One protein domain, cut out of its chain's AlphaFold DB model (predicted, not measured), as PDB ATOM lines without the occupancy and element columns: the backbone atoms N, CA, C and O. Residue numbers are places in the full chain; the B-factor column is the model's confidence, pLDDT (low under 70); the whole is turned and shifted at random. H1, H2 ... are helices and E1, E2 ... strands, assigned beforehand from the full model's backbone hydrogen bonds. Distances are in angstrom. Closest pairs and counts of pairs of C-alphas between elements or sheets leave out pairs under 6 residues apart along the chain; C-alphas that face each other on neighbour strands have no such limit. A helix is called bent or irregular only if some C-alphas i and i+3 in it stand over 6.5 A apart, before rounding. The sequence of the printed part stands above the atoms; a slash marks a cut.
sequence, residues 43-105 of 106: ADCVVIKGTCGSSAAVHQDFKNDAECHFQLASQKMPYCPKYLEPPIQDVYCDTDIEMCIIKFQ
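AT A GLANCE: This is residues 43 to 105 of the 106 residues of an uncharacterized protein of Magnetococcales bacterium (UniProt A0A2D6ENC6). The strand hairpin E1 and E2 makes the middle of the domain, with the helix H1 running alongside it on one side and a second strand hairpin, E3 and E4, packed on the other. From the end of H1 a long stretch without a named element, residues 76 to 87, swings in a wide arc past the turn of the first hairpin and returns to E3. The 63 printed residues hold one named helix and four named strands in the order E1, E2, H1, E3, E4, and the class is mixed, helices and strands. The strands form two antiparallel sheets of two strands each, E1 - E2 and E3 - E4. The whole is only just compact, close to loose, with a radius of gyration of the C-alphas of 12.4 A and spans of 36 by 27 by 16 A along the three main axes.

IN THESE COORDINATES: E1 is residues 45 to 49, beginning at C-alpha 45 at (127.927, 137.106, 178.014) and measuring 13.5 A from first to last C-alpha. After a tight link of 5 residues comes E2, residues 55 to 59, also 13.5 A from first to last C-alpha. H1, residues 60 to 75, follows with 0 residues between. It measures 23.3 A and ends at C-alpha 75 at (103.454, 140.505, 176.199). It is irregular, with C-alphas 61 and 64 lying 7.8 A apart, and it has a kink of 30 degrees near residue 67. A long link of 12 residues leads to E3, residues 88 to 94, the longest strand by residues at 16.2 A. A tight link of 4 residues leads on to E4, residues 99 to 104, which measures 15.8 A and ends at C-alpha 104 at (121.436, 128.625, 188.365).

HOW THE PARTS SIT: E1 and E2 are a hairpin of antiparallel neighbours, with 146 degrees between their directions. Across this pair N 48 and O 56 are 2.8 A apart and N 46 and O 58 are 2.9 A apart, both within hydrogen-bond range. Residues 60 to 71 of H1 have C-alphas within 10 A of this sheet, in 24 pairs with E1 and 11 with E2. The closest C-alphas of E1 and H1 are those of Cys 45 and Gln 60, at 5.6 A. Those of E2 and H1 are Val 58 and Ala 66, at 7.3 A. In the backbone of H1, 10 of 12 O i to N i+4 pairs are within hydrogen-bond range. E3 and E4 are the other hairpin, antiparallel at 157 degrees, with N 89 and O 103 at 2.8 A and N 101 and O 92 at 2.8 A. Between the two hairpins, E2 and E4 have 6 pairs of C-alphas within 8 A, the closest being those of Ala 57 and Cys 100 at 5.4 A. E1 and E3 have 5 such pairs, the closest being those of Cys 45 and Tyr 92 at 6.1 A. H1 and E4 are apart.

THE WHOLE: The two C-alphas farthest apart are those of Pro 78 and Asp 96, at 36.8 A. From the first to the last printed C-alpha, Ala 43 to Gln 105, the distance is 19.9 A. The printed part has no cut. The one long link is that from H1 to E3, and the C-alphas of its residues 76 to 87 lie 11 to 20 A from the mean of all C-alphas. E2 has its centre nearest to that mean, at 3.6 A, and E3 farthest from it, at 10.7 A. The mean pLDDT of the printed part is 83.1, and seven residues of this predicted model, 77 to 83, are under 70.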
ATOM      1  N   ALA A  43     133.198 137.187 179.415       93.00
ATOM      2  CA  ALA A  43     132.968 138.631 179.362       93.00
ATOM      3  C   ALA A  43     132.070 139.072 178.191       93.00
ATOM      4  O   ALA A  43     131.551 140.188 178.212       93.00
ATOM      5  N   ASP A  44     131.885 138.211 177.190       92.81
ATOM      6  CA  ASP A  44     130.970 138.459 176.081       92.81
ATOM      7  C   ASP A  44     129.513 138.235 176.504       92.81
ATOM      8  O   ASP A  44     128.614 138.680 175.805       92.81
ATOM      9  N   CYS A  45     129.257 137.555 177.624       92.81
ATOM     10  CA  CYS A  45     127.927 137.106 178.014       92.81
ATOM     11  C   CYS A  45     127.305 137.977 179.104       92.81
ATOM     12  O   CYS A  45     127.911 138.268 180.135       92.81
ATOM     13  N   VAL A  46     126.036 138.333 178.917       92.94
ATOM     14  CA  VAL A  46     125.234 139.044 179.913       92.94
ATOM     15  C   VAL A  46     123.855 138.440 180.073       92.94
ATOM     16  O   VAL A  46     123.310 137.820 179.164       92.94
ATOM     17  N   VAL A  47     123.279 138.646 181.254       91.50
ATOM     18  CA  VAL A  47     121.910 138.237 181.558       91.50
ATOM     19  C   VAL A  47     120.954 139.383 181.265       91.50
ATOM     20  O   VAL A  47     121.145 140.500 181.749       91.50
ATOM     21  N   ILE A  48     119.876 139.075 180.553       87.69
ATOM     22  CA  ILE A  48     118.700 139.934 180.441       87.69
ATOM     23  C   ILE A  48     117.533 139.320 181.218       87.69
ATOM     24  O   ILE A  48     117.467 138.105 181.415       87.69
ATOM     25  N   LYS A  49     116.598 140.165 181.660       81.00
ATOM     26  CA  LYS A  49     115.402 139.736 182.395       81.00
ATOM     27  C   LYS A  49     114.147 140.102 181.625       81.00
ATOM     28  O   LYS A  49     113.987 141.241 181.198       81.00
ATOM     29  N   GLY A  50     113.261 139.130 181.480       73.31
ATOM     30  CA  GLY A  50     111.981 139.274 180.805       73.31
ATOM     31  C   GLY A  50     110.848 139.516 181.778       73.31
ATOM     32  O   GLY A  50     111.025 139.605 182.998       73.31
ATOM     33  N   THR A  51     109.640 139.574 181.227       70.94
ATOM     34  CA  THR A  51     108.441 139.566 182.066       70.94
ATOM     35  C   THR A  51     108.268 138.165 182.653       70.94
ATOM     36  O   THR A  51     108.813 137.191 182.142       70.94
ATOM     37  N   CYS A  52     107.529 138.054 183.756       72.06
ATOM     38  CA  CYS A  52     107.313 136.792 184.475       72.06
ATOM     39  C   CYS A  52     108.548 136.209 185.181       72.06
ATOM     40  O   CYS A  52     108.474 135.104 185.703       72.06
ATOM     41  N   GLY A  53     109.648 136.963 185.267       71.62
ATOM     42  CA  GLY A  53     110.834 136.551 186.016       71.62
ATOM     43  C   GLY A  53     111.727 135.553 185.285       71.62
ATOM     44  O   GLY A  53     112.620 135.017 185.926       71.62
ATOM     45  N   SER A  54     111.503 135.328 183.985       79.19
ATOM     46  CA  SER A  54     112.403 134.535 183.150       79.19
ATOM     47  C   SER A  54     113.676 135.310 182.811       79.19
ATOM     48  O   SER A  54     113.618 136.512 182.532       79.19
ATOM     49  N   SER A  55     114.812 134.625 182.790       86.44
ATOM     50  CA  SER A  55     116.124 135.185 182.467       86.44
ATOM     51  C   SER A  55     116.700 134.508 181.228       86.44
ATOM     52  O   SER A  55     116.499 133.316 181.009       86.44
ATOM     53  N   ALA A  56     117.448 135.260 180.425       85.81
ATOM     54  CA  ALA A  56     118.166 134.736 179.265       85.81
ATOM     55  C   ALA A  56     119.614 135.240 179.262       85.81
ATOM     56  O   ALA A  56     119.877 136.357 179.708       85.81
ATOM     57  N   ALA A  57     120.545 134.409 178.789       90.31
ATOM     58  CA  ALA A  57     121.946 134.775 178.598       90.31
ATOM     59  C   ALA A  57     122.209 135.062 177.121       90.31
ATOM     60  O   ALA A  57     121.754 134.327 176.249       90.31
ATOM     61  N   VAL A  58     122.897 136.167 176.852       88.94
ATOM     62  CA  VAL A  58     122.988 136.764 175.516       88.94
ATOM     63  C   VAL A  58     124.373 137.372 175.339       88.94
ATOM     64  O   VAL A  58     124.979 137.812 176.318       88.94
ATOM     65  N   HIS A  59     124.866 137.454 174.106       90.81
ATOM     66  CA  HIS A  59     126.090 138.201 173.839       90.81
ATOM     67  C   HIS A  59     125.869 139.719 174.041       90.81
ATOM     68  O   HIS A  59     124.903 140.287 173.533       90.81
ATOM     69  N   GLN A  60     126.784 140.401 174.736       89.69
ATOM     70  CA  GLN A  60     126.694 141.792 175.202       89.69
ATOM     71  C   GLN A  60     126.321 142.793 174.101       89.69
ATOM     72  O   GLN A  60     125.475 143.660 174.321       89.69
ATOM     73  N   ASP A  61     126.901 142.655 172.907       87.31
ATOM     74  CA  ASP A  61     126.582 143.510 171.750       87.31
ATOM     75  C   ASP A  61     125.103 143.464 171.324       87.31
ATOM     76  O   ASP A  61     124.615 144.416 170.720       87.31
ATOM     77  N   PHE A  62     124.377 142.395 171.664       84.25
ATOM     78  CA  PHE A  62     122.962 142.195 171.322       84.25
ATOM     79  C   PHE A  62     122.027 142.452 172.494       84.25
ATOM     80  O   PHE A  62     120.825 142.247 172.363       84.25
ATOM     81  N   LYS A  63     122.549 142.910 173.638       86.00
ATOM     82  CA  LYS A  63     121.766 143.099 174.861       86.00
ATOM     83  C   LYS A  63     120.482 143.898 174.620       86.00
ATOM     84  O   LYS A  63     119.415 143.461 175.036       86.00
ATOM     85  N   ASN A  64     120.578 145.043 173.949       82.56
ATOM     86  CA  ASN A  64     119.432 145.938 173.758       82.56
ATOM     87  C   ASN A  64     118.358 145.313 172.853       82.56
ATOM     88  O   ASN A  64     117.165 145.410 173.145       82.56
ATOM     89  N   ASP A  65     118.781 144.644 171.781       80.06
ATOM     90  CA  ASP A  65     117.872 143.974 170.849       80.06
ATOM     91  C   ASP A  65     117.186 142.802 171.560       80.06
ATOM     92  O   ASP A  65     115.961 142.677 171.546       80.06
ATOM     93  N   ALA A  66     117.973 141.999 172.276       80.44
ATOM     94  CA  ALA A  66     117.520 140.873 173.073       80.44
ATOM     95  C   ALA A  66     116.502 141.293 174.151       80.44
ATOM     96  O   ALA A  66     115.441 140.677 174.264       80.44
ATOM     97  N   GLU A  67     116.767 142.373 174.896       82.00
ATOM     98  CA  GLU A  67     115.827 142.949 175.869       82.00
ATOM     99  C   GLU A  67     114.498 143.331 175.206       82.00
ATOM    100  O   GLU A  67     113.429 142.974 175.708       82.00
ATOM    101  N   CYS A  68     114.551 143.998 174.050       79.62
ATOM    102  CA  CYS A  68     113.354 144.416 173.329       79.62
ATOM    103  C   CYS A  68     112.529 143.217 172.827       79.62
ATOM    104  O   CYS A  68     111.321 143.140 173.076       79.62
ATOM    105  N   HIS A  69     113.175 142.244 172.174       78.00
ATOM    106  CA  HIS A  69     112.522 141.025 171.691       78.00
ATOM    107  C   HIS A  69     111.896 140.226 172.838       78.00
ATOM    108  O   HIS A  69     110.743 139.795 172.747       78.00
ATOM    109  N   PHE A  70     112.621 140.069 173.946       76.62
ATOM    110  CA  PHE A  70     112.142 139.322 175.104       76.62
ATOM    111  C   PHE A  70     110.962 140.015 175.796       76.62
ATOM    112  O   PHE A  70     110.011 139.351 176.223       76.62
ATOM    113  N   GLN A  71     110.969 141.351 175.848       76.06
ATOM    114  CA  GLN A  71     109.855 142.149 176.355       76.06
ATOM    115  C   GLN A  71     108.605 142.033 175.469       76.06
ATOM    116  O   GLN A  71     107.496 141.936 175.994       76.06
ATOM    117  N   LEU A  72     108.750 142.028 174.145       77.00
ATOM    118  CA  LEU A  72     107.623 141.866 173.222       77.00
ATOM    119  C   LEU A  72     107.059 140.437 173.246       77.00
ATOM    120  O   LEU A  72     105.842 140.268 173.317       77.00
ATOM    121  N   ALA A  73     107.917 139.410 173.263       73.25
ATOM    122  CA  ALA A  73     107.495 138.012 173.402       73.25
ATOM    123  C   ALA A  73     106.709 137.789 174.701       73.25
ATOM    124  O   ALA A  73     105.648 137.168 174.714       73.25
ATOM    125  N   SER A  74     107.194 138.381 175.791       70.81
ATOM    126  CA  SER A  74     106.533 138.346 177.088       70.81
ATOM    127  C   SER A  74     105.094 138.878 177.073       70.81
ATOM    128  O   SER A  74     104.240 138.344 177.775       70.81
ATOM    129  N   GLN A  75     104.799 139.915 176.283       72.00
ATOM    130  CA  GLN A  75     103.454 140.505 176.199       72.00
ATOM    131  C   GLN A  75     102.439 139.580 175.515       72.00
ATOM    132  O   GLN A  75     101.236 139.728 175.729       72.00
ATOM    133  N   LYS A  76     102.905 138.609 174.719       72.50
ATOM    134  CA  LYS A  76     102.050 137.580 174.110       72.50
ATOM    135  C   LYS A  76     101.616 136.506 175.116       72.50
ATOM    136  O   LYS A  76     100.729 135.717 174.802       72.50
ATOM    137  N   MET A  77     102.196 136.475 176.321       66.81
ATOM    138  CA  MET A  77     101.792 135.572 177.398       66.81
ATOM    139  C   MET A  77     100.761 136.265 178.309       66.81
ATOM    140  O   MET A  77     101.137 137.092 179.139       66.81
ATOM    141  N   PRO A  78      99.455 135.936 178.216       64.25
ATOM    142  CA  PRO A  78      98.408 136.619 178.987       64.25
ATOM    143  C   PRO A  78      98.463 136.334 180.498       64.25
ATOM    144  O   PRO A  78      97.755 136.971 181.276       64.25
ATOM    145  N   TYR A  79      99.280 135.369 180.928       69.44
ATOM    146  CA  TYR A  79      99.456 134.990 182.323       69.44
ATOM    147  C   TYR A  79     100.890 134.512 182.570       69.44
ATOM    148  O   TYR A  79     101.390 133.646 181.852       69.44
ATOM    149  N   CYS A  80     101.527 135.042 183.615       69.44
ATOM    150  CA  CYS A  80     102.810 134.542 184.088       69.44
ATOM    151  C   CYS A  80     102.593 133.269 184.913       69.44
ATOM    152  O   CYS A  80     101.916 133.349 185.947       69.44
ATOM    153  N   PRO A  81     103.170 132.112 184.537       67.69
ATOM    154  CA  PRO A  81     103.194 130.978 185.446       67.69
ATOM    155  C   PRO A  81     103.860 131.414 186.756       67.69
ATOM    156  O   PRO A  81     104.784 132.226 186.754       67.69
ATOM    157  N   LYS A  82     103.412 130.865 187.892       64.94
ATOM    158  CA  LYS A  82     104.075 131.048 189.196       64.94
ATOM    159  C   LYS A  82     105.381 130.242 189.241       64.94
ATOM    160  O   LYS A  82     105.583 129.412 190.122       64.94
ATOM    161  N   TYR A  83     106.223 130.424 188.235       67.94
ATOM    162  CA  TYR A  83     107.554 129.869 188.163       67.94
ATOM    163  C   TYR A  83     108.503 130.903 188.758       67.94
ATOM    164  O   TYR A  83     108.559 132.044 188.310       67.94
ATOM    165  N   LEU A  84     109.181 130.516 189.832       70.19
ATOM    166  CA  LEU A  84     110.256 131.301 190.418       70.19
ATOM    167  C   LEU A  84     111.547 130.679 189.914       70.19
ATOM    168  O   LEU A  84     111.892 129.574 190.337       70.19
ATOM    169  N   GLU A  85     112.226 131.365 188.997       78.88
ATOM    170  CA  GLU A  85     113.588 130.987 188.633       78.88
ATOM    171  C   GLU A  85     114.455 130.942 189.898       78.88
ATOM    172  O   GLU A  85     114.380 131.862 190.727       78.88
ATOM    173  N   PRO A  86     115.279 129.893 190.077       86.06
ATOM    174  CA  PRO A  86     116.288 129.907 191.120       86.06
ATOM    175  C   PRO A  86     117.218 131.118 190.943       86.06
ATOM    176  O   PRO A  86     117.371 131.632 189.832       86.06
ATOM    177  N   PRO A  87     117.884 131.587 192.009       89.75
ATOM    178  CA  PRO A  87     118.866 132.652 191.878       89.75
ATOM    179  C   PRO A  87     119.964 132.270 190.878       89.75
ATOM    180  O   PRO A  87     120.463 131.143 190.885       89.75
ATOM    181  N   ILE A  88     120.366 133.216 190.035       91.75
ATOM    182  CA  ILE A  88     121.479 133.014 189.105       91.75
ATOM    183  C   ILE A  88     122.782 132.953 189.905       91.75
ATOM    184  O   ILE A  88     123.053 133.817 190.739       91.75
ATOM    185  N   GLN A  89     123.573 131.908 189.666       94.88
ATOM    186  CA  GLN A  89     124.922 131.770 190.195       94.88
ATOM    187  C   GLN A  89     125.922 132.524 189.323       94.88
ATOM    188  O   GLN A  89     126.739 133.263 189.863       94.88
ATOM    189  N   ASP A  90     125.874 132.300 188.008       94.44
ATOM    190  CA  ASP A  90     126.817 132.883 187.053       94.44
ATOM    191  C   ASP A  90     126.257 132.875 185.623       94.44
ATOM    192  O   ASP A  90     125.282 132.172 185.334       94.44
ATOM    193  N   VAL A  91     126.903 133.621 184.730       94.00
ATOM    194  CA  VAL A  91     126.720 133.536 183.279       94.00
ATOM    195  C   VAL A  91     128.087 133.367 182.628       94.00
ATOM    196  O   VAL A  91     129.021 134.090 182.954       94.00
ATOM    197  N   TYR A  92     128.216 132.395 181.733       94.06
ATOM    198  CA  TYR A  92     129.504 132.055 181.133       94.06
ATOM    199  C   TYR A  92     129.342 131.685 179.663       94.06
ATOM    200  O   TYR A  92     128.231 131.404 179.204       94.06
ATOM    201  N   CYS A  93     130.452 131.689 178.935       93.88
ATOM    202  CA  CYS A  93     130.498 131.216 177.566       93.88
ATOM    203  C   CYS A  93     130.871 129.732 177.540       93.88
ATOM    204  O   CYS A  93     131.975 129.352 177.928       93.88
ATOM    205  N   ASP A  94     129.968 128.883 177.059       91.75
ATOM    206  CA  ASP A  94     130.319 127.518 176.693       91.75
ATOM    207  C   ASP A  94     131.027 127.547 175.336       91.75
ATOM    208  O   ASP A  94     130.396 127.683 174.290       91.75
ATOM    209  N   THR A  95     132.357 127.473 175.366       89.19
ATOM    210  CA  THR A  95     133.209 127.592 174.176       89.19
ATOM    211  C   THR A  95     133.122 126.398 173.231       89.19
ATOM    212  O   THR A  95     133.546 126.525 172.086       89.19
ATOM    213  N   ASP A  96     132.599 125.250 173.674       89.56
ATOM    214  CA  ASP A  96     132.471 124.065 172.814       89.56
ATOM    215  C   ASP A  96     131.315 124.227 171.820       89.56
ATOM    216  O   ASP A  96     131.365 123.729 170.695       89.56
ATOM    217  N   ILE A  97     130.274 124.944 172.244       88.56
ATOM    218  CA  ILE A  97     129.076 125.229 171.446       88.56
ATOM    219  C   ILE A  97     128.934 126.718 171.106       88.56
ATOM    220  O   ILE A  97     127.970 127.102 170.452       88.56
ATOM    221  N   GLU A  98     129.898 127.533 171.540       90.25
ATOM    222  CA  GLU A  98     129.955 128.988 171.403       90.25
ATOM    223  C   GLU A  98     128.677 129.692 171.900       90.25
ATOM    224  O   GLU A  98     128.192 130.615 171.259       90.25
ATOM    225  N   MET A  99     128.098 129.295 173.039       88.88
ATOM    226  CA  MET A  99     126.848 129.898 173.544       88.88
ATOM    227  C   MET A  99     126.952 130.430 174.970       88.88
ATOM    228  O   MET A  99     127.595 129.835 175.831       88.88
ATOM    229  N   CYS A 100     126.255 131.535 175.237       90.75
ATOM    230  CA  CYS A 100     126.116 132.071 176.585       90.75
ATOM    231  C   CYS A 100     125.113 131.242 177.399       90.75
ATOM    232  O   CYS A 100     123.955 131.097 177.009       90.75
ATOM    233  N   ILE A 101     125.541 130.733 178.556       90.94
ATOM    234  CA  ILE A 101     124.755 129.836 179.410       90.94
ATOM    235  C   ILE A 101     124.531 130.468 180.787       90.94
ATOM    236  O   ILE A 101     125.459 130.986 181.407       90.94
ATOM    237  N   ILE A 102     123.295 130.383 181.297       91.81
ATOM    238  CA  ILE A 102     122.980 130.722 182.692       91.81
ATOM    239  C   ILE A 102     123.245 129.508 183.575       91.81
ATOM    240  O   ILE A 102     122.667 128.436 183.387       91.81
ATOM    241  N   LYS A 103     124.048 129.707 184.616       92.31
ATOM    242  CA  LYS A 103     124.187 128.756 185.710       92.31
ATOM    243  C   LYS A 103     123.303 129.190 186.871       92.31
ATOM    244  O   LYS A 103     123.542 130.228 187.481       92.31
ATOM    245  N   PHE A 104     122.301 128.388 187.208       91.38
ATOM    246  CA  PHE A 104     121.436 128.625 188.365       91.38
ATOM    247  C   PHE A 104     122.010 128.006 189.647       91.38
ATOM    248  O   PHE A 104     122.710 126.990 189.605       91.38
ATOM    249  N   GLN A 105     121.704 128.608 190.798       91.88
ATOM    250  CA  GLN A 105     121.939 127.990 192.103       91.88
ATOM    251  C   GLN A 105     121.048 126.747 192.252       91.88
ATOM    252  O   GLN A 105     119.898 126.747 191.808       91.88
TER     253      GLN A 105